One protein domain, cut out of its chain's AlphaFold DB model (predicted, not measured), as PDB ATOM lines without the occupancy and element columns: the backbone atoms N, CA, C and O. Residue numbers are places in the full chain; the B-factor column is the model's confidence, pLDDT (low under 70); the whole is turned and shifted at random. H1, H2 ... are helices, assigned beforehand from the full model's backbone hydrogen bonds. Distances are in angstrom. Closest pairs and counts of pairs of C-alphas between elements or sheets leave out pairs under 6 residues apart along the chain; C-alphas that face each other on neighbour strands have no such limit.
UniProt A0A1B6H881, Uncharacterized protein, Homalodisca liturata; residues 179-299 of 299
ATOM      1  N   GLY A 179     -29.220 -19.346  22.481       67.94
ATOM      2  CA  GLY A 179     -30.368 -19.394  23.396       67.94
ATOM      3  C   GLY A 179     -30.944 -20.794  23.664       67.94
ATOM      4  O   GLY A 179     -31.447 -21.046  24.751       67.94
ATOM      5  N   LYS A 180     -30.846 -21.732  22.716       73.69
ATOM      6  CA  LYS A 180     -31.333 -23.110  22.891       73.69
ATOM      7  C   LYS A 180     -30.385 -23.929  23.773       73.69
ATOM      8  O   LYS A 180     -30.841 -24.641  24.655       73.69
ATOM      9  N   ALA A 181     -29.072 -23.746  23.604       75.12
ATOM     10  CA  ALA A 181     -28.066 -24.422  24.431       75.12
ATOM     11  C   ALA A 181     -28.137 -23.974  25.895       75.12
ATOM     12  O   ALA A 181     -27.987 -24.789  26.798       75.12
ATOM     13  N   THR A 182     -28.415 -22.693  26.147       82.81
ATOM     14  CA  THR A 182     -28.553 -22.180  27.515       82.81
ATOM     15  C   THR A 182     -29.784 -22.724  28.232       82.81
ATOM     16  O   THR A 182     -29.696 -23.019  29.420       82.81
ATOM     17  N   GLU A 183     -30.910 -22.891  27.532       87.38
ATOM     18  CA  GLU A 183     -32.118 -23.485  28.120       87.38
ATOM     19  C   GLU A 183     -31.945 -24.990  28.374       87.38
ATOM     20  O   GLU A 183     -32.354 -25.483  29.421       87.38
ATOM     21  N   GLU A 184     -31.270 -25.714  27.475       87.56
ATOM     22  CA  GLU A 184     -30.955 -27.135  27.678       87.56
ATOM     23  C   GLU A 184     -30.005 -27.349  28.866       87.56
ATOM     24  O   GLU A 184     -30.279 -28.187  29.727       87.56
ATOM     25  N   VAL A 185     -28.945 -26.538  28.991       89.38
ATOM     26  CA  VAL A 185     -28.058 -26.564  30.170       89.38
ATOM     27  C   VAL A 185     -28.843 -26.276  31.441       89.38
ATOM     28  O   VAL A 185     -28.691 -26.993  32.425       89.38
ATOM     29  N   LYS A 186     -29.692 -25.246  31.431       90.94
ATOM     30  CA  LYS A 186     -30.503 -24.883  32.594       90.94
ATOM     31  C   LYS A 186     -31.437 -26.023  32.997       90.94
ATOM     32  O   LYS A 186     -31.464 -26.385  34.165       90.94
ATOM     33  N   SER A 187     -32.130 -26.633  32.038       94.19
ATOM     34  CA  SER A 187     -33.020 -27.769  32.286       94.19
ATOM     35  C   SER A 187     -32.284 -28.963  32.903       94.19
ATOM     36  O   SER A 187     -32.770 -29.550  33.872       94.19
ATOM     37  N   LEU A 188     -31.094 -29.297  32.395       92.69
ATOM     38  CA  LEU A 188     -30.276 -30.379  32.945       92.69
ATOM     39  C   LEU A 188     -29.742 -30.045  34.342       92.69
ATOM     40  O   LEU A 188     -29.767 -30.892  35.233       92.69
ATOM     41  N   VAL A 189     -29.299 -28.807  34.563       92.12
ATOM     42  CA  VAL A 189     -28.842 -28.331  35.874       92.12
ATOM     43  C   VAL A 189     -29.983 -28.357  36.892       92.12
ATOM     44  O   VAL A 189     -29.773 -28.806  38.018       92.12
ATOM     45  N   ASP A 190     -31.188 -27.944  36.502       92.25
ATOM     46  CA  ASP A 190     -32.378 -27.989  37.351       92.25
ATOM     47  C   ASP A 190     -32.757 -29.440  37.689       92.25
ATOM     48  O   ASP A 190     -33.049 -29.751  38.844       92.25
ATOM     49  N   LEU A 191     -32.684 -30.358  36.717       94.00
ATOM     50  CA  LEU A 191     -32.900 -31.790  36.940       94.00
ATOM     51  C   LEU A 191     -31.903 -32.360  37.959       94.00
ATOM     52  O   LEU A 191     -32.314 -33.011  38.924       94.00
ATOM     53  N   VAL A 192     -30.607 -32.111  37.756       92.50
ATOM     54  CA  VAL A 192     -29.539 -32.586  38.646       92.50
ATOM     55  C   VAL A 192     -29.705 -31.985  40.042       92.50
ATOM     56  O   VAL A 192     -29.691 -32.720  41.031       92.50
ATOM     57  N   SER A 193     -29.943 -30.674  40.130       92.00
ATOM     58  CA  SER A 193     -30.167 -29.968  41.393       92.00
ATOM     59  C   SER A 193     -31.354 -30.542  42.162       92.00
ATOM     60  O   SER A 193     -31.229 -30.854  43.350       92.00
ATOM     61  N   ASN A 194     -32.490 -30.746  41.494       92.69
ATOM     62  CA  ASN A 194     -33.690 -31.298  42.116       92.69
ATOM     63  C   ASN A 194     -33.473 -32.728  42.609       92.69
ATOM     64  O   ASN A 194     -33.893 -33.057  43.715       92.69
ATOM     65  N   LYS A 195     -32.790 -33.572  41.828       93.00
ATOM     66  CA  LYS A 195     -32.514 -34.961  42.213       93.00
ATOM     67  C   LYS A 195     -31.577 -35.055  43.411       93.00
ATOM     68  O   LYS A 195     -31.874 -35.803  44.339       93.00
ATOM     69  N   ILE A 196     -30.502 -34.268  43.424       90.88
ATOM     70  CA  ILE A 196     -29.588 -34.186  44.570       90.88
ATOM     71  C   ILE A 196     -30.339 -33.689  45.807       90.88
ATOM     72  O   ILE A 196     -30.289 -34.330  46.853       90.88
ATOM     73  N   SER A 197     -31.092 -32.596  45.669       89.00
ATOM     74  CA  SER A 197     -31.878 -32.025  46.767       89.00
ATOM     75  C   SER A 197     -32.856 -33.051  47.340       89.00
ATOM     76  O   SER A 197     -32.885 -33.260  48.545       89.00
ATOM     77  N   GLN A 198     -33.602 -33.751  46.481       91.06
ATOM     78  CA  GLN A 198     -34.561 -34.774  46.890       91.06
ATOM     79  C   GLN A 198     -33.900 -35.954  47.616       91.06
ATOM     80  O   GLN A 198     -34.442 -36.430  48.609       91.06
ATOM     81  N   SER A 199     -32.741 -36.426  47.154       90.62
ATOM     82  CA  SER A 199     -32.030 -37.520  47.825       90.62
ATOM     83  C   SER A 199     -31.563 -37.127  49.224       90.62
ATOM     84  O   SER A 199     -31.704 -37.913  50.157       90.62
ATOM     85  N   ILE A 200     -31.060 -35.903  49.384       86.69
ATOM     86  CA  ILE A 200     -30.659 -35.376  50.690       86.69
ATOM     87  C   ILE A 200     -31.876 -35.293  51.615       86.69
ATOM     88  O   ILE A 200     -31.773 -35.692  52.770       86.69
ATOM     89  N   LEU A 201     -33.024 -34.824  51.116       86.25
ATOM     90  CA  LEU A 201     -34.268 -34.781  51.889       86.25
ATOM     91  C   LEU A 201     -34.687 -36.157  52.394       86.25
ATOM     92  O   LEU A 201     -34.936 -36.331  53.583       86.25
ATOM     93  N   GLN A 202     -34.720 -37.140  51.497       89.75
ATOM     94  CA  GLN A 202     -35.093 -38.510  51.840       89.75
ATOM     95  C   GLN A 202     -34.156 -39.100  52.898       89.75
ATOM     96  O   GLN A 202     -34.623 -39.730  53.844       89.75
ATOM     97  N   GLU A 203     -32.850 -38.853  52.779       89.31
ATOM     98  CA  GLU A 203     -31.877 -39.321  53.765       89.31
ATOM     99  C   GLU A 203     -32.029 -38.590  55.109       89.31
ATOM    100  O   GLU A 203     -31.915 -39.210  56.161       89.31
ATOM    101  N   GLN A 204     -32.340 -37.289  55.112       85.38
ATOM    102  CA  GLN A 204     -32.627 -36.547  56.347       85.38
ATOM    103  C   GLN A 204     -33.872 -37.075  57.062       85.38
ATOM    104  O   GLN A 204     -33.841 -37.259  58.278       85.38
ATOM    105  N   GLU A 205     -34.942 -37.369  56.326       85.25
ATOM    106  CA  GLU A 205     -36.144 -37.989  56.887       85.25
ATOM    107  C   GLU A 205     -35.867 -39.394  57.430       85.25
ATOM    108  O   GLU A 205     -36.372 -39.750  58.497       85.25
ATOM    109  N   ALA A 206     -35.056 -40.193  56.731       87.56
ATOM    110  CA  ALA A 206     -34.644 -41.515  57.196       87.56
ATOM    111  C   ALA A 206     -33.838 -41.417  58.500       87.56
ATOM    112  O   ALA A 206     -34.175 -42.068  59.486       87.56
ATOM    113  N   MET A 207     -32.847 -40.523  58.556       85.00
ATOM    114  CA  MET A 207     -32.056 -40.275  59.763       85.00
ATOM    115  C   MET A 207     -32.902 -39.774  60.937       85.00
ATOM    116  O   MET A 207     -32.647 -40.166  62.076       85.00
ATOM    117  N   ALA A 208     -33.912 -38.939  60.678       81.88
ATOM    118  CA  ALA A 208     -34.840 -38.472  61.704       81.88
ATOM    119  C   ALA A 208     -35.696 -39.622  62.262       81.88
ATOM    120  O   ALA A 208     -35.857 -39.727  63.476       81.88
ATOM    121  N   LYS A 209     -36.192 -40.519  61.396       87.06
ATOM    122  CA  LYS A 209     -36.945 -41.721  61.803       87.06
ATOM    123  C   LYS A 209     -36.088 -42.709  62.594       87.06
ATOM    124  O   LYS A 209     -36.582 -43.333  63.524       87.06
ATOM    125  N   GLU A 210     -34.814 -42.835  62.237       86.38
ATOM    126  CA  GLU A 210     -33.847 -43.699  62.918       86.38
ATOM    127  C   GLU A 210     -33.269 -43.077  64.206       86.38
ATOM    128  O   GLU A 210     -32.560 -43.751  64.950       86.38
ATOM    129  N   GLY A 211     -33.541 -41.797  64.484       82.38
ATOM    130  CA  GLY A 211     -33.010 -41.103  65.659       82.38
ATOM    131  C   GLY A 211     -31.496 -40.855  65.603       82.38
ATOM    132  O   GLY A 211     -30.835 -40.809  66.642       82.38
ATOM    133  N   VAL A 212     -30.918 -40.698  64.407       76.56
ATOM    134  CA  VAL A 212     -29.475 -40.463  64.237       76.56
ATOM    135  C   VAL A 212     -29.111 -39.055  64.712       76.56
ATOM    136  O   VAL A 212     -29.371 -38.063  64.038       76.56
ATOM    137  N   THR A 213     -28.444 -38.970  65.862       76.31
ATOM    138  CA  THR A 213     -27.996 -37.699  66.466       76.31
ATOM    139  C   THR A 213     -26.506 -37.416  66.268       76.31
ATOM    140  O   THR A 213     -26.045 -36.301  66.501       76.31
ATOM    141  N   ASN A 214     -25.728 -38.408  65.823       83.75
ATOM    142  CA  ASN A 214     -24.293 -38.254  65.607       83.75
ATOM    143  C   ASN A 214     -24.015 -37.425  64.342       83.75
ATOM    144  O   ASN A 214     -24.297 -37.860  63.227       83.75
ATOM    145  N   GLU A 215     -23.393 -36.257  64.518       78.06
ATOM    146  CA  GLU A 215     -23.109 -35.315  63.431       78.06
ATOM    147  C   GLU A 215     -22.146 -35.872  62.367       78.06
ATOM    148  O   GLU A 215     -22.285 -35.599  61.174       78.06
ATOM    149  N   ARG A 216     -21.152 -36.673  62.773       78.19
ATOM    150  CA  ARG A 216     -20.202 -37.276  61.824       78.19
ATOM    151  C   ARG A 216     -20.898 -38.321  60.965       78.19
ATOM    152  O   ARG A 216     -20.679 -38.359  59.756       78.19
ATOM    153  N   LEU A 217     -21.748 -39.137  61.587       82.50
ATOM    154  CA  LEU A 217     -22.527 -40.157  60.894       82.50
ATOM    155  C   LEU A 217     -23.551 -39.522  59.952       82.50
ATOM    156  O   LEU A 217     -23.646 -39.935  58.798       82.50
ATOM    157  N   SER A 218     -24.266 -38.486  60.400       82.69
ATOM    158  CA  SER A 218     -25.244 -37.801  59.556       82.69
ATOM    159  C   SER A 218     -24.583 -37.120  58.360       82.69
ATOM    160  O   SER A 218     -25.032 -37.277  57.226       82.69
ATOM    161  N   ARG A 219     -23.443 -36.452  58.569       82.00
ATOM    162  CA  ARG A 219     -22.648 -35.867  57.483       82.00
ATOM    163  C   ARG A 219     -22.188 -36.926  56.480       82.00
ATOM    164  O   ARG A 219     -22.325 -36.703  55.280       82.00
ATOM    165  N   ALA A 220     -21.674 -38.063  56.950       83.69
ATOM    166  CA  ALA A 220     -21.224 -39.149  56.081       83.69
ATOM    167  C   ALA A 220     -22.375 -39.729  55.241       83.69
ATOM    168  O   ALA A 220     -22.218 -39.906  54.033       83.69
ATOM    169  N   ARG A 221     -23.548 -39.953  55.846       85.75
ATOM    170  CA  ARG A 221     -24.739 -40.453  55.139       85.75
ATOM    171  C   ARG A 221     -25.230 -39.479  54.077       85.75
ATOM    172  O   ARG A 221     -25.452 -39.879  52.941       85.75
ATOM    173  N   LEU A 222     -25.292 -38.187  54.393       86.56
ATOM    174  CA  LEU A 222     -25.687 -37.161  53.422       86.56
ATOM    175  C   LEU A 222     -24.692 -37.032  52.262       86.56
ATOM    176  O   LEU A 222     -25.103 -36.862  51.111       86.56
ATOM    177  N   GLN A 223     -23.391 -37.134  52.541       86.31
ATOM    178  CA  GLN A 223     -22.363 -37.158  51.499       86.31
ATOM    179  C   GLN A 223     -22.506 -38.390  50.603       86.31
ATOM    180  O   GLN A 223     -22.427 -38.257  49.381       86.31
ATOM    181  N   MET A 224     -22.777 -39.560  51.188       88.50
ATOM    182  CA  MET A 224     -22.986 -40.798  50.441       88.50
ATOM    183  C   MET A 224     -24.245 -40.730  49.573       88.50
ATOM    184  O   MET A 224     -24.167 -40.985  48.375       88.50
ATOM    185  N   ALA A 225     -25.374 -40.287  50.126       89.81
ATOM    186  CA  ALA A 225     -26.628 -40.115  49.391       89.81
ATOM    187  C   ALA A 225     -26.467 -39.150  48.201       89.81
ATOM    188  O   ALA A 225     -26.906 -39.428  47.079       89.81
ATOM    189  N   THR A 226     -25.749 -38.043  48.419       89.12
ATOM    190  CA  THR A 226     -25.397 -37.090  47.357       89.12
ATOM    191  C   THR A 226     -24.544 -37.756  46.276       89.12
ATOM    192  O   THR A 226     -24.837 -37.626  45.087       89.12
ATOM    193  N   PHE A 227     -23.498 -38.485  46.671       89.50
ATOM    194  CA  PHE A 227     -22.601 -39.174  45.749       89.50
ATOM    195  C   PHE A 227     -23.322 -40.247  44.923       89.50
ATOM    196  O   PHE A 227     -23.206 -40.256  43.698       89.50
ATOM    197  N   GLU A 228     -24.119 -41.105  45.558       92.19
ATOM    198  CA  GLU A 228     -24.901 -42.133  44.870       92.19
ATOM    199  C   GLU A 228     -25.882 -41.536  43.865       92.19
ATOM    200  O   GLU A 228     -26.034 -42.047  42.753       92.19
ATOM    201  N   THR A 229     -26.532 -40.435  44.230       92.38
ATOM    202  CA  THR A 229     -27.462 -39.748  43.335       92.38
ATOM    203  C   THR A 229     -26.749 -39.186  42.119       92.38
ATOM    204  O   THR A 229     -27.208 -39.387  40.997       92.38
ATOM    205  N   VAL A 230     -25.598 -38.543  42.311       90.88
ATOM    206  CA  VAL A 230     -24.780 -38.029  41.206       90.88
ATOM    207  C   VAL A 230     -24.282 -39.163  40.310       90.88
ATOM    208  O   VAL A 230     -24.342 -39.034  39.091       90.88
ATOM    209  N   LYS A 231     -23.901 -40.312  40.877       91.25
ATOM    210  CA  LYS A 231     -23.535 -41.508  40.105       91.25
ATOM    211  C   LYS A 231     -24.667 -41.991  39.193       91.25
ATOM    212  O   LYS A 231     -24.414 -42.410  38.069       91.25
ATOM    213  N   ARG A 232     -25.923 -41.892  39.637       92.50
ATOM    214  CA  ARG A 232     -27.110 -42.231  38.825       92.50
ATOM    215  C   ARG A 232     -27.430 -41.178  37.753       92.50
ATOM    216  O   ARG A 232     -28.195 -41.465  36.835       92.50
ATOM    217  N   LEU A 233     -26.865 -39.976  37.860       91.25
ATOM    218  CA  LEU A 233     -27.059 -38.852  36.937       91.25
ATOM    219  C   LEU A 233     -25.939 -38.734  35.893       91.25
ATOM    220  O   LEU A 233     -25.810 -37.686  35.268       91.25
ATOM    221  N   ASP A 234     -25.170 -39.802  35.674       89.69
ATOM    222  CA  ASP A 234     -24.017 -39.841  34.767       89.69
ATOM    223  C   ASP A 234     -24.311 -39.217  33.391       89.69
ATOM    224  O   ASP A 234     -23.688 -38.240  32.987       89.69
ATOM    225  N   LYS A 235     -25.371 -39.677  32.717       89.88
ATOM    226  CA  LYS A 235     -25.764 -39.154  31.401       89.88
ATOM    227  C   LYS A 235     -26.126 -37.652  31.415       89.88
ATOM    228  O   LYS A 235     -25.539 -36.915  30.627       89.88
ATOM    229  N   PRO A 236     -27.018 -37.160  32.302       89.31
ATOM    230  CA  PRO A 236     -27.236 -35.723  32.472       89.31
ATOM    231  C   PRO A 236     -25.957 -34.908  32.710       89.31
ATOM    232  O   PRO A 236     -25.847 -33.797  32.198       89.31
ATOM    233  N   LEU A 237     -24.991 -35.437  33.465       88.69
ATOM    234  CA  LEU A 237     -23.726 -34.751  33.743       88.69
ATOM    235  C   LEU A 237     -22.846 -34.677  32.494       88.69
ATOM    236  O   LEU A 237     -22.344 -33.599  32.179       88.69
ATOM    237  N   VAL A 238     -22.730 -35.770  31.736       88.69
ATOM    238  CA  VAL A 238     -22.044 -35.774  30.434       88.69
ATOM    239  C   VAL A 238     -22.670 -34.745  29.492       88.69
ATOM    240  O   VAL A 238     -21.953 -33.957  28.873       88.69
ATOM    241  N   ASP A 239     -24.001 -34.694  29.408       87.62
ATOM    242  CA  ASP A 239     -24.708 -33.754  28.533       87.62
ATOM    243  C   ASP A 239     -24.468 -32.291  28.951       87.62
ATOM    244  O   ASP A 239     -24.202 -31.441  28.095       87.62
ATOM    245  N   ILE A 240     -24.445 -31.989  30.257       87.06
ATOM    246  CA  ILE A 240     -24.034 -30.665  30.757       87.06
ATOM    247  C   ILE A 240     -22.594 -30.361  30.335       87.06
ATOM    248  O   ILE A 240     -22.311 -29.239  29.914       87.06
ATOM    249  N   GLY A 241     -21.683 -31.330  30.417       84.69
ATOM    250  CA  GLY A 241     -20.265 -31.150  30.085       84.69
ATOM    251  C   GLY A 241     -20.068 -30.821  28.619       84.69
ATOM    252  O   GLY A 241     -19.395 -29.850  28.277       84.69
ATOM    253  N   ARG A 242     -20.774 -31.545  27.749       86.56
ATOM    254  CA  ARG A 242     -20.784 -31.287  26.306       86.56
ATOM    255  C   ARG A 242     -21.344 -29.909  25.962       86.56
ATOM    256  O   ARG A 242     -20.833 -29.261  25.053       86.56
ATOM    257  N   LEU A 243     -22.381 -29.458  26.668       85.06
ATOM    258  CA  LEU A 243     -23.026 -28.168  26.403       85.06
ATOM    259  C   LEU A 243     -22.279 -26.969  27.013       85.06
ATOM    260  O   LEU A 243     -22.342 -25.869  26.464       85.06
ATOM    261  N   THR A 244     -21.587 -27.158  28.138       82.62
ATOM    262  CA  THR A 244     -20.830 -26.096  28.828       82.62
ATOM    263  C   THR A 244     -19.387 -25.981  28.345       82.62
ATOM    264  O   THR A 244     -18.830 -24.885  28.379       82.62
ATOM    265  N   GLY A 245     -18.790 -27.076  27.867       82.25
ATOM    266  CA  GLY A 245     -17.423 -27.122  27.343       82.25
ATOM    267  C   GLY A 245     -16.318 -27.018  28.402       82.25
ATOM    268  O   GLY A 245     -15.148 -26.992  28.033       82.25
ATOM    269  N   ASP A 246     -16.666 -26.943  29.691       85.25
ATOM    270  CA  ASP A 246     -15.719 -26.904  30.810       85.25
ATOM    271  C   ASP A 246     -16.316 -27.569  32.061       85.25
ATOM    272  O   ASP A 246     -17.315 -27.102  32.622       85.25
ATOM    273  N   ALA A 247     -15.657 -28.631  32.532       83.25
ATOM    274  CA  ALA A 247     -16.042 -29.382  33.724       83.25
ATOM    275  C   ALA A 247     -16.033 -28.507  34.990       83.25
ATOM    276  O   ALA A 247     -16.951 -28.584  35.810       83.25
ATOM    277  N   ALA A 248     -15.052 -27.608  35.136       86.31
ATOM    278  CA  ALA A 248     -14.944 -26.758  36.322       86.31
ATOM    279  C   ALA A 248     -16.103 -25.753  36.414       86.31
ATOM    280  O   ALA A 248     -16.624 -25.475  37.502       86.31
ATOM    281  N   THR A 249     -16.529 -25.210  35.274       86.50
ATOM    282  CA  THR A 249     -17.703 -24.337  35.189       86.50
ATOM    283  C   THR A 249     -18.984 -25.108  35.491       86.50
ATOM    284  O   THR A 249     -19.800 -24.629  36.281       86.50
ATOM    285  N   ALA A 250     -19.150 -26.310  34.940       86.25
ATOM    286  CA  ALA A 250     -20.331 -27.125  35.195       86.25
ATOM    287  C   ALA A 250     -20.488 -27.510  36.672       86.25
ATOM    288  O   ALA A 250     -21.569 -27.328  37.234       86.25
ATOM    289  N   VAL A 251     -19.408 -27.942  37.334       88.56
ATOM    290  CA  VAL A 251     -19.413 -28.251  38.774       88.56
ATOM    291  C   VAL A 251     -19.875 -27.044  39.590       88.56
ATOM    292  O   VAL A 251     -20.745 -27.179  40.447       88.56
ATOM    293  N   LYS A 252     -19.356 -25.844  39.297       89.31
ATOM    294  CA  LYS A 252     -19.754 -24.608  39.996       89.31
ATOM    295  C   LYS A 252     -21.217 -24.246  39.760       89.31
ATOM    296  O   LYS A 252     -21.882 -23.761  40.674       89.31
ATOM    297  N   VAL A 253     -21.715 -24.444  38.540       88.25
ATOM    298  CA  VAL A 253     -23.116 -24.177  38.193       88.25
ATOM    299  C   VAL A 253     -24.040 -25.140  38.935       88.25
ATOM    300  O   VAL A 253     -25.006 -24.685  39.544       88.25
ATOM    301  N   ILE A 254     -23.714 -26.435  38.952       89.19
ATOM    302  CA  ILE A 254     -24.482 -27.453  39.676       89.19
ATOM    303  C   ILE A 254     -24.439 -27.177  41.180       89.19
ATOM    304  O   ILE A 254     -25.485 -27.154  41.820       89.19
ATOM    305  N   GLU A 255     -23.263 -26.898  41.748       88.38
ATOM    306  CA  GLU A 255     -23.115 -26.567  43.168       88.38
ATOM    307  C   GLU A 255     -23.991 -25.369  43.543       88.38
ATOM    308  O   GLU A 255     -24.811 -25.459  44.453       88.38
ATOM    309  N   LYS A 256     -23.906 -24.279  42.776       88.94
ATOM    310  CA  LYS A 256     -24.733 -23.092  42.998       88.94
ATOM    311  C   LYS A 256     -26.228 -23.386  42.839       88.94
ATOM    312  O   LYS A 256     -27.035 -22.801  43.562       88.94
ATOM    313  N   ALA A 257     -26.615 -24.241  41.896       87.44
ATOM    314  CA  ALA A 257     -28.010 -24.615  41.685       87.44
ATOM    315  C   ALA A 257     -28.557 -25.471  42.833       87.44
ATOM    316  O   ALA A 257     -29.704 -25.278  43.229       87.44
ATOM    317  N   VAL A 258     -27.749 -26.373  43.395       87.06
ATOM    318  CA  VAL A 258     -28.107 -27.179  44.573       87.06
ATOM    319  C   VAL A 258     -28.253 -26.282  45.803       87.06
ATOM    320  O   VAL A 258     -29.289 -26.315  46.460       87.06
ATOM    321  N   SER A 259     -27.280 -25.403  46.074       82.19
ATOM    322  CA  SER A 259     -27.331 -24.500  47.236       82.19
ATOM    323  C   SER A 259     -28.528 -23.542  47.206       82.19
ATOM    324  O   SER A 259     -29.045 -23.156  48.255       82.19
ATOM    325  N   ASN A 260     -28.962 -23.130  46.011       84.38
ATOM    326  CA  ASN A 260     -30.100 -22.225  45.835       84.38
ATOM    327  C   ASN A 260     -31.449 -22.949  45.743       84.38
ATOM    328  O   ASN A 260     -32.483 -22.279  45.704       84.38
ATOM    329  N   ASN A 261     -31.465 -24.283  45.715       84.38
ATOM    330  CA  ASN A 261     -32.696 -25.046  45.594       84.38
ATOM    331  C   ASN A 261     -33.565 -24.869  46.851       84.38
ATOM    332  O   ASN A 261     -33.109 -25.082  47.976       84.38
ATOM    333  N   ALA A 262     -34.826 -24.471  46.668       80.12
ATOM    334  CA  ALA A 262     -35.744 -24.213  47.773       80.12
ATOM    335  C   ALA A 262     -35.994 -25.467  48.628       80.12
ATOM    336  O   ALA A 262     -36.007 -25.359  49.852       80.12
ATOM    337  N   MET A 263     -36.102 -26.644  47.998       77.25
ATOM    338  CA  MET A 263     -36.303 -27.917  48.700       77.25
ATOM    339  C   MET A 263     -35.130 -28.228  49.630       77.25
ATOM    340  O   MET A 263     -35.314 -28.555  50.798       77.25
ATOM    341  N   PHE A 264     -33.913 -28.048  49.123       74.31
ATOM    342  CA  PHE A 264     -32.696 -28.246  49.896       74.31
ATOM    343  C   PHE A 264     -32.584 -27.247  51.058       74.31
ATOM    344  O   PHE A 264     -32.260 -27.623  52.185       74.31
ATOM    345  N   ARG A 265     -32.921 -25.971  50.821       70.88
ATOM    346  CA  ARG A 265     -32.898 -24.933  51.863       70.88
ATOM    347  C   ARG A 265     -33.922 -25.186  52.969       70.88
ATOM    348  O   ARG A 265     -33.574 -25.012  54.134       70.88
ATOM    349  N   GLN A 266     -35.138 -25.605  52.625       64.62
ATOM    350  CA  GLN A 266     -36.217 -25.810  53.592       64.62
ATOM    351  C   GLN A 266     -35.874 -26.894  54.621       64.62
ATOM    352  O   GLN A 266     -35.990 -26.669  55.821       64.62
ATOM    353  N   ALA A 267     -35.317 -28.028  54.204       61.94
ATOM    354  CA  ALA A 267     -34.955 -29.046  55.188       61.94
ATOM    355  C   ALA A 267     -33.712 -28.705  56.011       61.94
ATOM    356  O   ALA A 267     -33.590 -29.137  57.156       61.94
ATOM    357  N   THR A 268     -32.809 -27.868  55.489       60.81
ATOM    358  CA  THR A 268     -31.744 -27.305  56.332       60.81
ATOM    359  C   THR A 268     -32.271 -26.289  57.348       60.81
ATOM    360  O   THR A 268     -31.691 -26.178  58.426       60.81
ATOM    361  N   SER A 269     -33.359 -25.560  57.053       57.22
ATOM    362  CA  SER A 269     -33.978 -24.645  58.020       57.22
ATOM    363  C   SER A 269     -34.801 -25.374  59.075       57.22
ATOM    364  O   SER A 269     -34.699 -25.022  60.248       57.22
ATOM    365  N   ASP A 270     -35.541 -26.413  58.696       55.28
ATOM    366  CA  ASP A 270     -36.407 -27.149  59.622       55.28
ATOM    367  C   ASP A 270     -35.567 -27.990  60.600       55.28
ATOM    368  O   ASP A 270     -35.822 -28.007  61.805       55.28
ATOM    369  N   ASN A 271     -34.440 -28.540  60.135       53.28
ATOM    370  CA  ASN A 271     -33.441 -29.165  61.006       53.28
ATOM    371  C   ASN A 271     -32.610 -28.157  61.820       53.28
ATOM    372  O   ASN A 271     -31.967 -28.540  62.798       53.28
ATOM    373  N   LYS A 272     -32.627 -26.858  61.489       46.94
ATOM    374  CA  LYS A 272     -31.960 -25.818  62.294       46.94
ATOM    375  C   LYS A 272     -32.611 -25.659  63.672       46.94
ATOM    376  O   LYS A 272     -31.920 -25.289  64.619       46.94
ATOM    377  N   ALA A 273     -33.897 -25.997  63.795       40.88
ATOM    378  CA  ALA A 273     -34.590 -26.071  65.080       40.88
ATOM    379  C   ALA A 273     -34.068 -27.222  65.966       40.88
ATOM    380  O   ALA A 273     -34.072 -27.092  67.187       40.88
ATOM    381  N   LEU A 274     -33.540 -28.297  65.365       41.53
ATOM    382  CA  LEU A 274     -32.895 -29.423  66.058       41.53
ATOM    383  C   LEU A 274     -31.368 -29.244  66.216       41.53
ATOM    384  O   LEU A 274     -30.758 -29.835  67.103       41.53
ATOM    385  N   SER A 275     -30.739 -28.410  65.379       43.72
ATOM    386  CA  SER A 275     -29.280 -28.202  65.289       43.72
ATOM    387  C   SER A 275     -28.760 -26.982  66.067       43.72
ATOM    388  O   SER A 275     -27.568 -26.672  65.999       43.72
ATOM    389  N   SER A 276     -29.603 -26.278  66.823       43.34
ATOM    390  CA  SER A 276     -29.231 -25.070  67.583       43.34
ATOM    391  C   SER A 276     -28.171 -25.299  68.677       43.34
ATOM    392  O   SER A 276     -27.680 -24.332  69.256       43.34
ATOM    393  N   ARG A 277     -27.752 -26.551  68.922       45.78
ATOM    394  CA  ARG A 277     -26.714 -26.914  69.902       45.78
ATOM    395  C   ARG A 277     -25.325 -27.218  69.316       45.78
ATOM    396  O   ARG A 277     -24.367 -27.258  70.079       45.78
ATOM    397  N   SER A 278     -25.179 -27.386  68.001       45.50
ATOM    398  CA  SER A 278     -23.882 -27.647  67.352       45.50
ATOM    399  C   SER A 278     -23.725 -26.738  66.135       45.50
ATOM    400  O   SER A 278     -24.292 -26.982  65.069       45.50
ATOM    401  N   GLY A 279     -23.005 -25.632  66.304       40.62
ATOM    402  CA  GLY A 279     -22.745 -24.693  65.218       40.62
ATOM    403  C   GLY A 279     -22.136 -25.385  63.991       40.62
ATOM    404  O   GLY A 279     -21.191 -26.150  64.114       40.62
ATOM    405  N   GLN A 280     -22.663 -25.032  62.814       42.34
ATOM    406  CA  GLN A 280     -22.127 -25.317  61.472       42.34
ATOM    407  C   GLN A 280     -22.290 -26.742  60.907       42.34
ATOM    408  O   GLN A 280     -21.317 -27.441  60.631       42.34
ATOM    409  N   SER A 281     -23.511 -27.098  60.501       44.19
ATOM    410  CA  SER A 281     -23.726 -28.070  59.420       44.19
ATOM    411  C   SER A 281     -23.744 -27.355  58.058       44.19
ATOM    412  O   SER A 281     -24.784 -27.070  57.466       44.19
ATOM    413  N   SER A 282     -22.565 -27.025  57.525       49.06
ATOM    414  CA  SER A 282     -22.427 -26.509  56.157       49.06
ATOM    415  C   SER A 282     -22.582 -27.645  55.134       49.06
ATOM    416  O   SER A 282     -21.619 -28.043  54.484       49.06
ATOM    417  N   ILE A 283     -23.798 -28.178  54.987       55.00
ATOM    418  CA  ILE A 283     -24.165 -29.120  53.904       55.00
ATOM    419  C   ILE A 283     -24.338 -28.354  52.574       55.00
ATOM    420  O   ILE A 283     -24.551 -28.943  51.525       55.00
ATOM    421  N   ILE A 284     -24.219 -27.020  52.605       60.12
ATOM    422  CA  ILE A 284     -24.561 -26.091  51.517       60.12
ATOM    423  C   ILE A 284     -23.785 -26.376  50.217       60.12
ATOM    424  O   ILE A 284     -24.225 -25.968  49.147       60.12
ATOM    425  N   SER A 285     -22.669 -27.099  50.288       70.81
ATOM    426  CA  SER A 285     -21.841 -27.478  49.144       70.81
ATOM    427  C   SER A 285     -21.859 -28.983  48.882       70.81
ATOM    428  O   SER A 285     -21.856 -29.784  49.818       70.81
ATOM    429  N   LEU A 286     -21.730 -29.365  47.608       80.69
ATOM    430  CA  LEU A 286     -21.428 -30.745  47.219       80.69
ATOM    431  C   LEU A 286     -20.159 -31.250  47.920       80.69
ATOM    432  O   LEU A 286     -19.209 -30.488  48.132       80.69
ATOM    433  N   SER A 287     -20.133 -32.544  48.251       85.00
ATOM    434  CA  SER A 287     -18.955 -33.158  48.868       85.00
ATOM    435  C   SER A 287     -17.743 -33.099  47.919       85.00
ATOM    436  O   SER A 287     -17.938 -33.133  46.701       85.00
ATOM    437  N   PRO A 288     -16.499 -33.048  48.435       85.94
ATOM    438  CA  PRO A 288     -15.297 -33.094  47.597       85.94
ATOM    439  C   PRO A 288     -15.291 -34.300  46.651       85.94
ATOM    440  O   PRO A 288     -15.110 -34.137  45.453       85.94
ATOM    441  N   ILE A 289     -15.650 -35.481  47.165       84.81
ATOM    442  CA  ILE A 289     -15.735 -36.731  46.396       84.81
ATOM    443  C   ILE A 289     -16.741 -36.600  45.243       84.81
ATOM    444  O   ILE A 289     -16.495 -37.050  44.126       84.81
ATOM    445  N   THR A 290     -17.880 -35.950  45.490       86.00
ATOM    446  CA  THR A 290     -18.884 -35.695  44.454       86.00
ATOM    447  C   THR A 290     -18.354 -34.744  43.382       86.00
ATOM    448  O   THR A 290     -18.591 -34.971  42.199       86.00
ATOM    449  N   LYS A 291     -17.633 -33.689  43.776       89.69
ATOM    450  CA  LYS A 291     -17.033 -32.730  42.836       89.69
ATOM    451  C   LYS A 291     -15.984 -33.397  41.952       89.69
ATOM    452  O   LYS A 291     -15.995 -33.176  40.741       89.69
ATOM    453  N   ASP A 292     -15.142 -34.242  42.535       88.69
ATOM    454  CA  ASP A 292     -14.114 -34.986  41.809       88.69
ATOM    455  C   ASP A 292     -14.747 -35.957  40.807       88.69
ATOM    456  O   ASP A 292     -14.349 -35.998  39.646       88.69
ATOM    457  N   TYR A 293     -15.802 -36.666  41.216       87.75
ATOM    458  CA  TYR A 293     -16.530 -37.580  40.338       87.75
ATOM    459  C   TYR A 293     -17.206 -36.868  39.159       87.75
ATOM    460  O   TYR A 293     -17.080 -37.312  38.021       87.75
ATOM    461  N   ILE A 294     -17.876 -35.735  39.406       86.88
ATOM    462  CA  ILE A 294     -18.459 -34.916  38.332       86.88
ATOM    463  C   ILE A 294     -17.355 -34.453  37.377       86.88
ATOM    464  O   ILE A 294     -17.496 -34.584  36.167       86.88
ATOM    465  N   THR A 295     -16.236 -33.962  37.912       87.75
ATOM    466  CA  THR A 295     -15.103 -33.515  37.092       87.75
ATOM    467  C   THR A 295     -14.560 -34.652  36.227       87.75
ATOM    468  O   THR A 295     -14.315 -34.441  35.043       87.75
ATOM    469  N   MET A 296     -14.432 -35.856  36.788       89.00
ATOM    470  CA  MET A 296     -13.949 -37.046  36.088       89.00
ATOM    471  C   MET A 296     -14.867 -37.470  34.937       89.00
ATOM    472  O   MET A 296     -14.365 -37.781  33.867       89.00
ATOM    473  N   ILE A 297     -16.190 -37.475  35.126       85.38
ATOM    474  CA  ILE A 297     -17.140 -37.827  34.052       85.38
ATOM    475  C   ILE A 297     -17.098 -36.816  32.900       85.38
ATOM    476  O   ILE A 297     -17.358 -37.153  31.749       85.38
ATOM    477  N   MET A 298     -16.845 -35.550  33.228       85.88
ATOM    478  CA  MET A 298     -16.959 -34.433  32.292       85.88
ATOM    479  C   MET A 298     -15.638 -34.071  31.597       85.88
ATOM    480  O   MET A 298     -15.654 -33.167  30.759       85.88
ATOM    481  N   SER A 299     -14.527 -34.720  31.968       80.31
ATOM    482  CA  SER A 299     -13.189 -34.544  31.374       80.31
ATOM    483  C   SER A 299     -12.957 -35.529  30.234       80.31
ATOM    484  O   SER A 299     -12.344 -35.107  29.230       80.31
TER     485      SER A 299
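Overview. This is residues 179 to 299 of the 299 residues of an uncharacterized protein of Homalodisca liturata (UniProt A0A1B6H881). One long helix, H1, makes the length of the body; H2 folds back on it as a hairpin, and H3, H4 and H5 pack on it in turn. H6 packs on H2, H3 and H4. The printed part has 121 residues with six named helices in order H1 to H6, which hold 97 of them, and no named strand; the class is all helix, and the whole is compact, with a radius of gyration of the C-alphas of 14.9 A and spans of 45 by 25 by 22 A.

Arrangement. H1, residues 179 to 210, is the hub. H2, residues 215 to 232, touches its residues 192 to 207 alone, closest C-alphas Ile 196 and Thr 226, 5.8 A, opposite ways at a steep tilt of 39 degrees. Every O i to N i+4 pair is within hydrogen-bond range except in H5, residues 262 to 273, with 7 of 8.

Along the chain. H1 begins at C-alpha 179 (-30.368, -19.394, 23.396) and measures 46.5 A. H3 is residues 234 to 244, H4 247 to 259, H6 288 to 298, ending at (-16.959, -34.433, 32.292).

Size, cuts and confidence. The printed part has no cut. The link H5 to H6 is long; pLDDT is under 70 at residues 179 and 266 to 284.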